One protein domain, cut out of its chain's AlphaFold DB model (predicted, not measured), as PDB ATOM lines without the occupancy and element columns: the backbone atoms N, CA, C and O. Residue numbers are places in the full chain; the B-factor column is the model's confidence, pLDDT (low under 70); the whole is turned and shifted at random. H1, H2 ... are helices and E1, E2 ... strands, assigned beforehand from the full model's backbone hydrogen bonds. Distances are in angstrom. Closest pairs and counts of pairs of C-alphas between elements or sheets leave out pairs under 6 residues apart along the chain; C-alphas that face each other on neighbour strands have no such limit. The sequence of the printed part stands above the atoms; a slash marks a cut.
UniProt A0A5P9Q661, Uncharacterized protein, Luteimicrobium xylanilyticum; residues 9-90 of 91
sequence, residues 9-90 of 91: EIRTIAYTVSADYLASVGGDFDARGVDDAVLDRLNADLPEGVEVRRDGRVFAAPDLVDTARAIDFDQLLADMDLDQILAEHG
ATOM      1  N   GLU A   9     243.973 210.348 147.765       93.25
ATOM      2  CA  GLU A   9     242.512 210.317 147.909       93.25
ATOM      3  C   GLU A   9     242.132 209.417 149.095       93.25
ATOM      4  O   GLU A   9     242.556 208.260 149.174       93.25
ATOM      5  N   ILE A  10     241.345 209.955 150.025       93.00
ATOM      6  CA  ILE A  10     241.001 209.295 151.288       93.00
ATOM      7  C   ILE A  10     239.599 208.697 151.235       93.00
ATOM      8  O   ILE A  10     239.407 207.529 151.575       93.00
ATOM      9  N   ARG A  11     238.619 209.522 150.855       91.81
ATOM     10  CA  ARG A  11     237.193 209.182 150.792       91.81
ATOM     11  C   ARG A  11     236.424 210.232 149.991       91.81
ATOM     12  O   ARG A  11     236.944 211.309 149.718       91.81
ATOM     13  N   THR A  12     235.163 209.941 149.699       93.31
ATOM     14  CA  THR A  12     234.185 210.925 149.217       93.31
ATOM     15  C   THR A  12     233.203 211.254 150.340       93.31
ATOM     16  O   THR A  12     232.800 210.354 151.085       93.31
ATOM     17  N   ILE A  13     232.831 212.526 150.463       91.62
ATOM     18  CA  ILE A  13     231.816 213.033 151.392       91.62
ATOM     19  C   ILE A  13     230.732 213.798 150.629       91.62
ATOM     20  O   ILE A  13     230.984 214.355 149.560       91.62
ATOM     21  N   ALA A  14     229.522 213.819 151.183       89.19
ATOM     22  CA  ALA A  14     228.424 214.625 150.667       89.19
ATOM     23  C   ALA A  14     228.376 215.939 151.451       89.19
ATOM     24  O   ALA A  14     227.944 215.952 152.597       89.19
ATOM     25  N   TYR A  15     228.849 217.021 150.836       83.56
ATOM     26  CA  TYR A  15     228.893 218.347 151.463       83.56
ATOM     27  C   TYR A  15     227.887 219.335 150.844       83.56
ATOM     28  O   TYR A  15     227.683 220.420 151.374       83.56
ATOM     29  N   THR A  16     227.271 218.977 149.714       85.75
ATOM     30  CA  THR A  16     226.341 219.848 148.984       85.75
ATOM     31  C   THR A  16     225.017 219.987 149.716       85.75
ATOM     32  O   THR A  16     224.467 218.988 150.200       85.75
ATOM     33  N   VAL A  17     224.452 221.188 149.710       81.44
ATOM     34  CA  VAL A  17     223.151 221.449 150.329       81.44
ATOM     35  C   VAL A  17     222.046 220.928 149.413       81.44
ATOM     36  O   VAL A  17     222.025 221.196 148.211       81.44
ATOM     37  N   SER A  18     221.109 220.149 149.958       80.69
ATOM     38  CA  SER A  18     220.041 219.575 149.141       80.69
ATOM     39  C   SER A  18     219.105 220.663 148.608       80.69
ATOM     40  O   SER A  18     218.745 221.610 149.309       80.69
ATOM     41  N   ALA A  19     218.654 220.498 147.362       75.69
ATOM     42  CA  ALA A  19     217.681 221.408 146.759       75.69
ATOM     43  C   ALA A  19     216.372 221.474 147.568       75.69
ATOM     44  O   ALA A  19     215.763 222.535 147.652       75.69
ATOM     45  N   ASP A  20     215.978 220.366 148.206       77.19
ATOM     46  CA  ASP A  20     214.814 220.316 149.096       77.19
ATOM     47  C   ASP A  20     215.005 221.199 150.338       77.19
ATOM     48  O   ASP A  20     214.069 221.884 150.749       77.19
ATOM     49  N   TYR A  21     216.216 221.234 150.912       79.50
ATOM     50  CA  TYR A  21     216.528 222.117 152.036       79.50
ATOM     51  C   TYR A  21     216.490 223.584 151.606       79.50
ATOM     52  O   TYR A  21     215.770 224.372 152.218       79.50
ATOM     53  N   LEU A  22     217.157 223.932 150.499       78.00
ATOM     54  CA  LEU A  22     217.125 225.290 149.935       78.00
ATOM     55  C   LEU A  22     215.687 225.753 149.641       78.00
ATOM     56  O   LEU A  22     215.310 226.875 149.973       78.00
ATOM     57  N   ALA A  23     214.855 224.872 149.078       78.94
ATOM     58  CA  ALA A  23     213.446 225.154 148.816       78.94
ATOM     59  C   ALA A  23     212.619 225.318 150.103       78.94
ATOM     60  O   ALA A  23     211.678 226.112 150.121       78.94
ATOM     61  N   SER A  24     212.960 224.589 151.172       79.50
ATOM     62  CA  SER A  24     212.269 224.670 152.466       79.50
ATOM     63  C   SER A  24     212.537 225.976 153.216       79.50
ATOM     64  O   SER A  24     211.625 226.500 153.854       79.50
ATOM     65  N   VAL A  25     213.756 226.518 153.104       77.38
ATOM     66  CA  VAL A  25     214.133 227.811 153.697       77.38
ATOM     67  C   VAL A  25     213.419 228.962 152.979       77.38
ATOM     68  O   VAL A  25     213.038 229.944 153.612       77.38
ATOM     69  N   GLY A  26     213.139 228.795 151.681       67.06
ATOM     70  CA  GLY A  26     212.426 229.769 150.862       67.06
ATOM     71  C   GLY A  26     213.332 230.934 150.459       67.06
ATOM     72  O   GLY A  26     213.837 231.669 151.297       67.06
ATOM     73  N   GLY A  27     213.543 231.106 149.156       66.00
ATOM     74  CA  GLY A  27     214.432 232.134 148.609       66.00
ATOM     75  C   GLY A  27     214.992 231.722 147.250       66.00
ATOM     76  O   GLY A  27     214.984 230.541 146.901       66.00
ATOM     77  N   ASP A  28     215.445 232.699 146.466       73.06
ATOM     78  CA  ASP A  28     216.217 232.453 145.244       73.06
ATOM     79  C   ASP A  28     217.699 232.376 145.635       73.06
ATOM     80  O   ASP A  28     218.405 233.386 145.668       73.06
ATOM     81  N   PHE A  29     218.138 231.185 146.046       75.38
ATOM     82  CA  PHE A  29     219.521 230.930 146.448       75.38
ATOM     83  C   PHE A  29     220.342 230.445 145.256       75.38
ATOM     84  O   PHE A  29     219.946 229.519 144.539       75.38
ATOM     85  N   ASP A  30     221.537 231.009 145.082       82.94
ATOM     86  CA  ASP A  30     222.530 230.426 144.182       82.94
ATOM     87  C   ASP A  30     223.100 229.156 144.822       82.94
ATOM     88  O   ASP A  30     224.072 229.210 145.571       82.94
ATOM     89  N   ALA A  31     222.494 228.003 144.523       82.62
ATOM     90  CA  ALA A  31     222.912 226.709 145.063       82.62
ATOM     91  C   ALA A  31     224.410 226.432 144.851       82.62
ATOM     92  O   ALA A  31     225.060 225.868 145.724       82.62
ATOM     93  N   ARG A  32     224.987 226.881 143.724       85.25
ATOM     94  CA  ARG A  32     226.428 226.720 143.479       85.25
ATOM     95  C   ARG A  32     227.258 227.630 144.369       85.25
ATOM     96  O   ARG A  32     228.297 227.192 144.842       85.25
ATOM     97  N   GLY A  33     226.811 228.866 144.572       88.44
ATOM     98  CA  GLY A  33     227.453 229.807 145.487       88.44
ATOM     99  C   GLY A  33     227.416 229.318 146.934       88.44
ATOM    100  O   GLY A  33     228.422 229.415 147.626       88.44
ATOM    101  N   VAL A  34     226.294 228.730 147.357       88.44
ATOM    102  CA  VAL A  34     226.152 228.108 148.682       88.44
ATOM    103  C   VAL A  34     227.086 226.907 148.824       88.44
ATOM    104  O   VAL A  34     227.832 226.841 149.794       88.44
ATOM    105  N   ASP A  35     227.096 225.984 147.857       90.25
ATOM    106  CA  ASP A  35     227.991 224.821 147.894       90.25
ATOM    107  C   ASP A  35     229.468 225.246 147.943       90.25
ATOM    108  O   ASP A  35     230.252 224.673 148.699       90.25
ATOM    109  N   ASP A  36     229.858 226.255 147.159       91.38
ATOM    110  CA  ASP A  36     231.232 226.765 147.144       91.38
ATOM    111  C   ASP A  36     231.592 227.410 148.503       91.38
ATOM    112  O   ASP A  36     232.674 227.157 149.030       91.38
ATOM    113  N   ALA A  37     230.668 228.140 149.140       91.31
ATOM    114  CA  ALA A  37     230.873 228.717 150.471       91.31
ATOM    115  C   ALA A  37     230.975 227.657 151.583       91.31
ATOM    116  O   ALA A  37     231.834 227.761 152.463       91.31
ATOM    117  N   VAL A  38     230.145 226.608 151.531       91.31
ATOM    118  CA  VAL A  38     230.252 225.453 152.440       91.31
ATOM    119  C   VAL A  38     231.611 224.777 152.272       91.31
ATOM    120  O   VAL A  38     232.270 224.461 153.261       91.31
ATOM    121  N   LEU A  39     232.067 224.589 151.030       93.06
ATOM    122  CA  LEU A  39     233.360 223.977 150.740       93.06
ATOM    123  C   LEU A  39     234.534 224.815 151.260       93.06
ATOM    124  O   LEU A  39     235.475 224.262 151.833       93.06
ATOM    125  N   ASP A  40     234.488 226.133 151.074       93.25
ATOM    126  CA  ASP A  40     235.518 227.050 151.561       93.25
ATOM    127  C   ASP A  40     235.568 227.055 153.091       93.25
ATOM    128  O   ASP A  40     236.650 226.968 153.681       93.25
ATOM    129  N   ARG A  41     234.402 227.084 153.750       92.25
ATOM    130  CA  ARG A  41     234.317 227.011 155.212       92.25
ATOM    131  C   ARG A  41     234.842 225.679 155.736       92.25
ATOM    132  O   ARG A  41     235.628 225.687 156.680       92.25
ATOM    133  N   LEU A  42     234.461 224.568 155.101       92.25
ATOM    134  CA  LEU A  42     234.945 223.232 155.443       92.25
ATOM    135  C   LEU A  42     236.465 223.172 155.376       92.25
ATOM    136  O   LEU A  42     237.104 222.787 156.347       92.25
ATOM    137  N   ASN A  43     237.048 223.593 154.255       93.75
ATOM    138  CA  ASN A  43     238.496 223.577 154.072       93.75
ATOM    139  C   ASN A  43     239.239 224.506 155.037       93.75
ATOM    140  O   ASN A  43     240.370 224.201 155.406       93.75
ATOM    141  N   ALA A  44     238.621 225.604 155.482       92.38
ATOM    142  CA  ALA A  44     239.216 226.501 156.470       92.38
ATOM    143  C   ALA A  44     239.359 225.867 157.867       92.38
ATOM    144  O   ALA A  44     240.240 226.274 158.625       92.38
ATOM    145  N   ASP A  45     238.520 224.883 158.203       91.44
ATOM    146  CA  ASP A  45     238.574 224.162 159.482       91.44
ATOM    147  C   ASP A  45     239.453 222.893 159.413       91.44
ATOM    148  O   ASP A  45     239.723 222.259 160.438       91.44
ATOM    149  N   LEU A  46     239.936 222.519 158.221       92.19
ATOM    150  CA  LEU A  46     240.818 221.370 158.028       92.19
ATOM    151  C   LEU A  46     242.291 221.731 158.273       92.19
ATOM    152  O   LEU A  46     242.728 222.853 158.016       92.19
ATOM    153  N   PRO A  47     243.098 220.771 158.760       92.12
ATOM    154  CA  PRO A  47     244.533 220.973 158.880       92.12
ATOM    155  C   PRO A  47     245.171 221.189 157.502       92.12
ATOM    156  O   PRO A  47     244.790 220.552 156.518       92.12
ATOM    157  N   GLU A  48     246.190 222.049 157.451       91.69
ATOM    158  CA  GLU A  48     246.952 222.303 156.226       91.69
ATOM    159  C   GLU A  48     247.482 220.984 155.639       91.69
ATOM    160  O   GLU A  48     248.092 220.180 156.341       91.69
ATOM    161  N   GLY A  49     247.227 220.756 154.349       90.62
ATOM    162  CA  GLY A  49     247.554 219.500 153.671       90.62
ATOM    163  C   GLY A  49     246.411 218.483 153.622       90.62
ATOM    164  O   GLY A  49     246.585 217.445 152.988       90.62
ATOM    165  N   VAL A  50     245.250 218.769 154.221       94.00
ATOM    166  CA  VAL A  50     243.982 218.070 153.960       94.00
ATOM    167  C   VAL A  50     243.050 219.017 153.210       94.00
ATOM    168  O   VAL A  50     242.829 220.140 153.644       94.00
ATOM    169  N   GLU A  51     242.506 218.567 152.085       94.94
ATOM    170  CA  GLU A  51     241.580 219.348 151.267       94.94
ATOM    171  C   GLU A  51     240.366 218.514 150.857       94.94
ATOM    172  O   GLU A  51     240.461 217.317 150.577       94.94
ATOM    173  N   VAL A  52     239.215 219.162 150.764       94.56
ATOM    174  CA  VAL A  52     238.006 218.645 150.132       94.56
ATOM    175  C   VAL A  52     237.822 219.406 148.835       94.56
ATOM    176  O   VAL A  52     237.835 220.637 148.808       94.56
ATOM    177  N   ARG A  53     237.652 218.673 147.739       93.31
ATOM    178  CA  ARG A  53     237.405 219.254 146.417       93.31
ATOM    179  C   ARG A  53     235.913 219.332 146.121       93.31
ATOM    180  O   ARG A  53     235.095 218.679 146.761       93.31
ATOM    181  N   ARG A  54     235.568 220.096 145.082       90.12
ATOM    182  CA  ARG A  54     234.178 220.353 144.664       90.12
ATOM    183  C   ARG A  54     233.383 219.102 144.263       90.12
ATOM    184  O   ARG A  54     232.163 219.117 144.195       90.12
ATOM    185  N   ASP A  55     234.063 218.002 143.965       89.19
ATOM    186  CA  ASP A  55     233.426 216.709 143.699       89.19
ATOM    187  C   ASP A  55     233.213 215.870 144.974       89.19
ATOM    188  O   ASP A  55     232.854 214.696 144.892       89.19
ATOM    189  N   GLY A  56     233.451 216.463 146.147       90.62
ATOM    190  CA  GLY A  56     233.311 215.839 147.458       90.62
ATOM    191  C   GLY A  56     234.461 214.906 147.817       90.62
ATOM    192  O   GLY A  56     234.411 214.244 148.854       90.62
ATOM    193  N   ARG A  57     235.501 214.801 146.983       94.12
ATOM    194  CA  ARG A  57     236.662 213.965 147.290       94.12
ATOM    195  C   ARG A  57     237.582 214.661 148.277       94.12
ATOM    196  O   ARG A  57     237.974 215.809 148.076       94.12
ATOM    197  N   VAL A  58     237.963 213.914 149.304       94.62
ATOM    198  CA  VAL A  58     238.923 214.323 150.322       94.62
ATOM    199  C   VAL A  58     240.305 213.833 149.918       94.62
ATOM    200  O   VAL A  58     240.501 212.639 149.675       94.62
ATOM    201  N   PHE A  59     241.264 214.745 149.894       94.75
ATOM    202  CA  PHE A  59     242.670 214.474 149.659       94.75
ATOM    203  C   PHE A  59     243.485 214.869 150.884       94.75
ATOM    204  O   PHE A  59     243.168 215.841 151.563       94.75
ATOM    205  N   ALA A  60     244.546 214.121 151.163       95.44
ATOM    206  CA  ALA A  60     245.488 214.465 152.217       95.44
ATOM    207  C   ALA A  60     246.932 214.268 151.762       95.44
ATOM    208  O   ALA A  60     247.221 213.405 150.926       95.44
ATOM    209  N   ALA A  61     247.850 215.037 152.341       93.25
ATOM    210  CA  ALA A  61     249.273 214.759 152.257       93.25
ATOM    211  C   ALA A  61     249.568 213.341 152.806       93.25
ATOM    212  O   ALA A  61     248.852 212.873 153.699       93.25
ATOM    213  N   PRO A  62     250.585 212.624 152.287       91.31
ATOM    214  CA  PRO A  62     250.839 211.227 152.654       91.31
ATOM    215  C   PRO A  62     251.041 210.991 154.156       91.31
ATOM    216  O   PRO A  62     250.679 209.939 154.674       91.31
ATOM    217  N   ASP A  63     251.606 211.974 154.849       92.62
ATOM    218  CA  ASP A  63     251.847 212.001 156.292       92.62
ATOM    219  C   ASP A  63     250.601 212.355 157.122       92.62
ATOM    220  O   ASP A  63     250.569 212.090 158.322       92.62
ATOM    221  N   LEU A  64     249.553 212.886 156.487       94.12
ATOM    222  CA  LEU A  64     248.285 213.267 157.114       94.12
ATOM    223  C   LEU A  64     247.129 212.316 156.792       94.12
ATOM    224  O   LEU A  64     246.014 212.550 157.249       94.12
ATOM    225  N   VAL A  65     247.366 211.231 156.048       93.06
ATOM    226  CA  VAL A  65     246.330 210.252 155.662       93.06
ATOM    227  C   VAL A  65     245.546 209.739 156.870       93.06
ATOM    228  O   VAL A  65     244.315 209.712 156.840       93.06
ATOM    229  N   ASP A  66     246.235 209.339 157.938       93.25
ATOM    230  CA  ASP A  66     245.577 208.791 159.128       93.25
ATOM    231  C   ASP A  66     244.845 209.877 159.927       93.25
ATOM    232  O   ASP A  66     243.743 209.635 160.419       93.25
ATOM    233  N   THR A  67     245.394 211.095 159.969       92.75
ATOM    234  CA  THR A  67     244.721 212.268 160.542       92.75
ATOM    235  C   THR A  67     243.431 212.567 159.786       92.75
ATOM    236  O   THR A  67     242.373 212.639 160.400       92.75
ATOM    237  N   ALA A  68     243.487 212.659 158.456       92.75
ATOM    238  CA  ALA A  68     242.335 212.936 157.603       92.75
ATOM    239  C   ALA A  68     241.240 211.869 157.731       92.75
ATOM    240  O   ALA A  68     240.056 212.184 157.665       92.75
ATOM    241  N   ARG A  69     241.610 210.602 157.951       92.44
ATOM    242  CA  ARG A  69     240.653 209.513 158.206       92.44
ATOM    243  C   ARG A  69     239.956 209.615 159.558       92.44
ATOM    244  O   ARG A  69     238.843 209.113 159.683       92.44
ATOM    245  N   ALA A  70     240.613 210.209 160.548       95.06
ATOM    246  CA  ALA A  70     240.061 210.400 161.883       95.06
ATOM    247  C   ALA A  70     239.138 211.628 161.984       95.06
ATOM    248  O   ALA A  70     238.471 211.789 163.003       95.06
ATOM    249  N   ILE A  71     239.095 212.482 160.954       94.19
ATOM    250  CA  ILE A  71     238.211 213.648 160.911       94.19
ATOM    251  C   ILE A  71     236.760 213.192 160.746       94.19
ATOM    252  O   ILE A  71     236.413 212.462 159.811       94.19
ATOM    253  N   ASP A  72     235.908 213.674 161.645       93.38
ATOM    254  CA  ASP A  72     234.462 213.522 161.550       93.38
ATOM    255  C   ASP A  72     233.881 214.644 160.679       93.38
ATOM    256  O   ASP A  72     233.484 215.704 161.157       93.38
ATOM    257  N   PHE A  73     233.902 214.428 159.361       90.94
ATOM    258  CA  PHE A  73     233.378 215.392 158.388       90.94
ATOM    259  C   PHE A  73     231.875 215.621 158.543       90.94
ATOM    260  O   PHE A  73     231.410 216.724 158.279       90.94
ATOM    261  N   ASP A  74     231.129 214.602 158.976       89.12
ATOM    262  CA  ASP A  74     229.684 214.713 159.164       89.12
ATOM    263  C   ASP A  74     229.388 215.645 160.348       89.12
ATOM    264  O   ASP A  74     228.540 216.529 160.237       89.12
ATOM    265  N   GLN A  75     230.145 215.515 161.444       90.50
ATOM    266  CA  GLN A  75     230.066 216.438 162.577       90.50
ATOM    267  C   GLN A  75     230.524 217.854 162.202       90.50
ATOM    268  O   GLN A  75     229.841 218.813 162.550       90.50
ATOM    269  N   LEU A  76     231.625 218.004 161.454       91.19
ATOM    270  CA  LEU A  76     232.080 219.321 160.986       91.19
ATOM    271  C   LEU A  76     231.007 220.029 160.155       91.19
ATOM    272  O   LEU A  76     230.750 221.207 160.372       91.19
ATOM    273  N   LEU A  77     230.369 219.314 159.226       88.94
ATOM    274  CA  LEU A  77     229.281 219.856 158.411       88.94
ATOM    275  C   LEU A  77     228.042 220.186 159.254       88.94
ATOM    276  O   LEU A  77     227.381 221.184 158.986       88.94
ATOM    277  N   ALA A  78     227.728 219.378 160.270       87.75
ATOM    278  CA  ALA A  78     226.603 219.628 161.170       87.75
ATOM    279  C   ALA A  78     226.823 220.837 162.097       87.75
ATOM    280  O   ALA A  78     225.857 221.506 162.456       87.75
ATOM    281  N   ASP A  79     228.075 221.116 162.470       89.50
ATOM    282  CA  ASP A  79     228.447 222.258 163.311       89.50
ATOM    283  C   ASP A  79     228.582 223.572 162.520       89.50
ATOM    284  O   ASP A  79     228.723 224.641 163.120       89.50
ATOM    285  N   MET A  80     228.539 223.523 161.183       88.38
ATOM    286  CA  MET A  80     228.537 224.734 160.366       88.38
ATOM    287  C   MET A  80     227.230 225.501 160.531       88.38
ATOM    288  O   MET A  80     226.137 224.947 160.423       88.38
ATOM    289  N   ASP A  81     227.359 226.815 160.706       86.62
ATOM    290  CA  ASP A  81     226.229 227.737 160.678       86.62
ATOM    291  C   ASP A  81     225.742 227.916 159.231       86.62
ATOM    292  O   ASP A  81     226.078 228.876 158.530       86.62
ATOM    293  N   LEU A  82     224.998 226.918 158.750       84.19
ATOM    294  CA  LEU A  82     224.446 226.909 157.400       84.19
ATOM    295  C   LEU A  82     223.465 228.068 157.197       84.19
ATOM    296  O   LEU A  82     223.394 228.613 156.100       84.19
ATOM    297  N   ASP A  83     222.755 228.485 158.244       84.81
ATOM    298  CA  ASP A  83     221.834 229.617 158.178       84.81
ATOM    299  C   ASP A  83     222.586 230.928 157.916       84.81
ATOM    300  O   ASP A  83     222.138 231.734 157.097       84.81
ATOM    301  N   GLN A  84     223.762 231.126 158.529       85.31
ATOM    302  CA  GLN A  84     224.636 232.256 158.208       85.31
ATOM    303  C   GLN A  84     225.115 232.209 156.749       85.31
ATOM    304  O   GLN A  84     225.019 233.217 156.045       85.31
ATOM    305  N   ILE A  85     225.587 231.051 156.273       86.62
ATOM    306  CA  ILE A  85     226.038 230.884 154.880       86.62
ATOM    307  C   ILE A  85     224.890 231.195 153.909       86.62
ATOM    308  O   ILE A  85     225.063 231.925 152.935       86.62
ATOM    309  N   LEU A  86     223.687 230.694 154.188       84.19
ATOM    310  CA  LEU A  86     222.511 230.975 153.372       84.19
ATOM    311  C   LEU A  86     222.114 232.451 153.418       84.19
ATOM    312  O   LEU A  86     221.734 232.994 152.387       84.19
ATOM    313  N   ALA A  87     222.220 233.122 154.565       85.38
ATOM    314  CA  ALA A  87     221.911 234.544 154.685       85.38
ATOM    315  C   ALA A  87     222.874 235.433 153.876       85.38
ATOM    316  O   ALA A  87     222.448 236.438 153.309       85.38
ATOM    317  N   GLU A  88     224.152 235.060 153.784       82.56
ATOM    318  CA  GLU A  88     225.151 235.767 152.970       82.56
ATOM    319  C   GLU A  88     224.934 235.559 151.458       82.56
ATOM    320  O   GLU A  88     225.325 236.407 150.650       82.56
ATOM    321  N   HIS A  89     224.273 234.462 151.076       79.38
ATOM    322  CA  HIS A  89     224.060 234.047 149.685       79.38
ATOM    323  C   HIS A  89     222.593 234.107 149.209       79.38
ATOM    324  O   HIS A  89     222.309 233.809 148.044       79.38
ATOM    325  N   GLY A  90     221.660 234.501 150.075       68.88
ATOM    326  CA  GLY A  90     220.254 234.733 149.757       68.88
ATOM    327  C   GLY A  90     220.033 236.122 149.163       68.88
ATOM    328  O   GLY A  90     220.585 237.109 149.652       68.88
TER     329      GLY A  90
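Overview. This is residues 9 to 90 of the 91 residues of an uncharacterized protein of Luteimicrobium xylanilyticum (UniProt A0A5P9Q661). A small three-stranded sheet, with the short helix H3 over one face, makes one end of a rod; the longest helix, H2, runs lengthwise away from the sheet's edge at E2, and H1 lies at the far end. H5 packs steeply across part of H2, and H4 lies near H2 between H3 and H5 along the chain. The 82 printed residues hold five named helices and three named strands, in the order E1 H1 H2 E2 E3 H3 H4 H5, and the class is mixed. The sheet's order is E1 E3 E2, antiparallel; the whole is compact, with a radius of gyration of the C-alphas of 13.4 A and spans of 43 by 19 by 17 A.

Along the chain. E1, residues 9 to 12, begins at C-alpha 9 (242.512, 210.317, 147.909). E3 is residues 57 to 60, 10.1 A long, and E2 residues 50 to 52. H2, residues 31 to 45, is 21.4 A long. H3 is residues 65 to 70, H4 73 to 79 and H1 19 to 25. H5, residues 82 to 89, ends at C-alpha 89 (224.060, 234.047, 149.685).

Arrangement. In E1 and E3, N 10 and O 58 are 2.8 A apart; in the hairpin E2 and E3, N 51 and O 59 are 2.9 A apart. H3 is on the sheet over E3, at a height of 8.3 A. H2 only grazes the sheet with residues 39 to 45. Its residues 33 to 38 alone touch H5, at a steep tilt of 56 degrees, opposite ways; the closest C-alphas, of Val 34 and His 89, are 6.4 A apart. H4 and H2 are close but not clearly touching, the closest C-alphas, of Leu 42 and Leu 77, being 7.2 A apart. H1 and H2 are also close but not clearly touching, with Ala 19 and Ala 31 closest, their C-alphas 7.6 A apart. In H1, H2, H3, H4 and H5 every O i to N i+4 pair is within hydrogen-bond range.

Size, cuts and confidence. The C-alphas farthest apart, of Gly 26 and Asp 63, are 43.6 A apart. The printed part has no cut and no long link. The pLDDT is under 70 at residues 26 to 27 and 90.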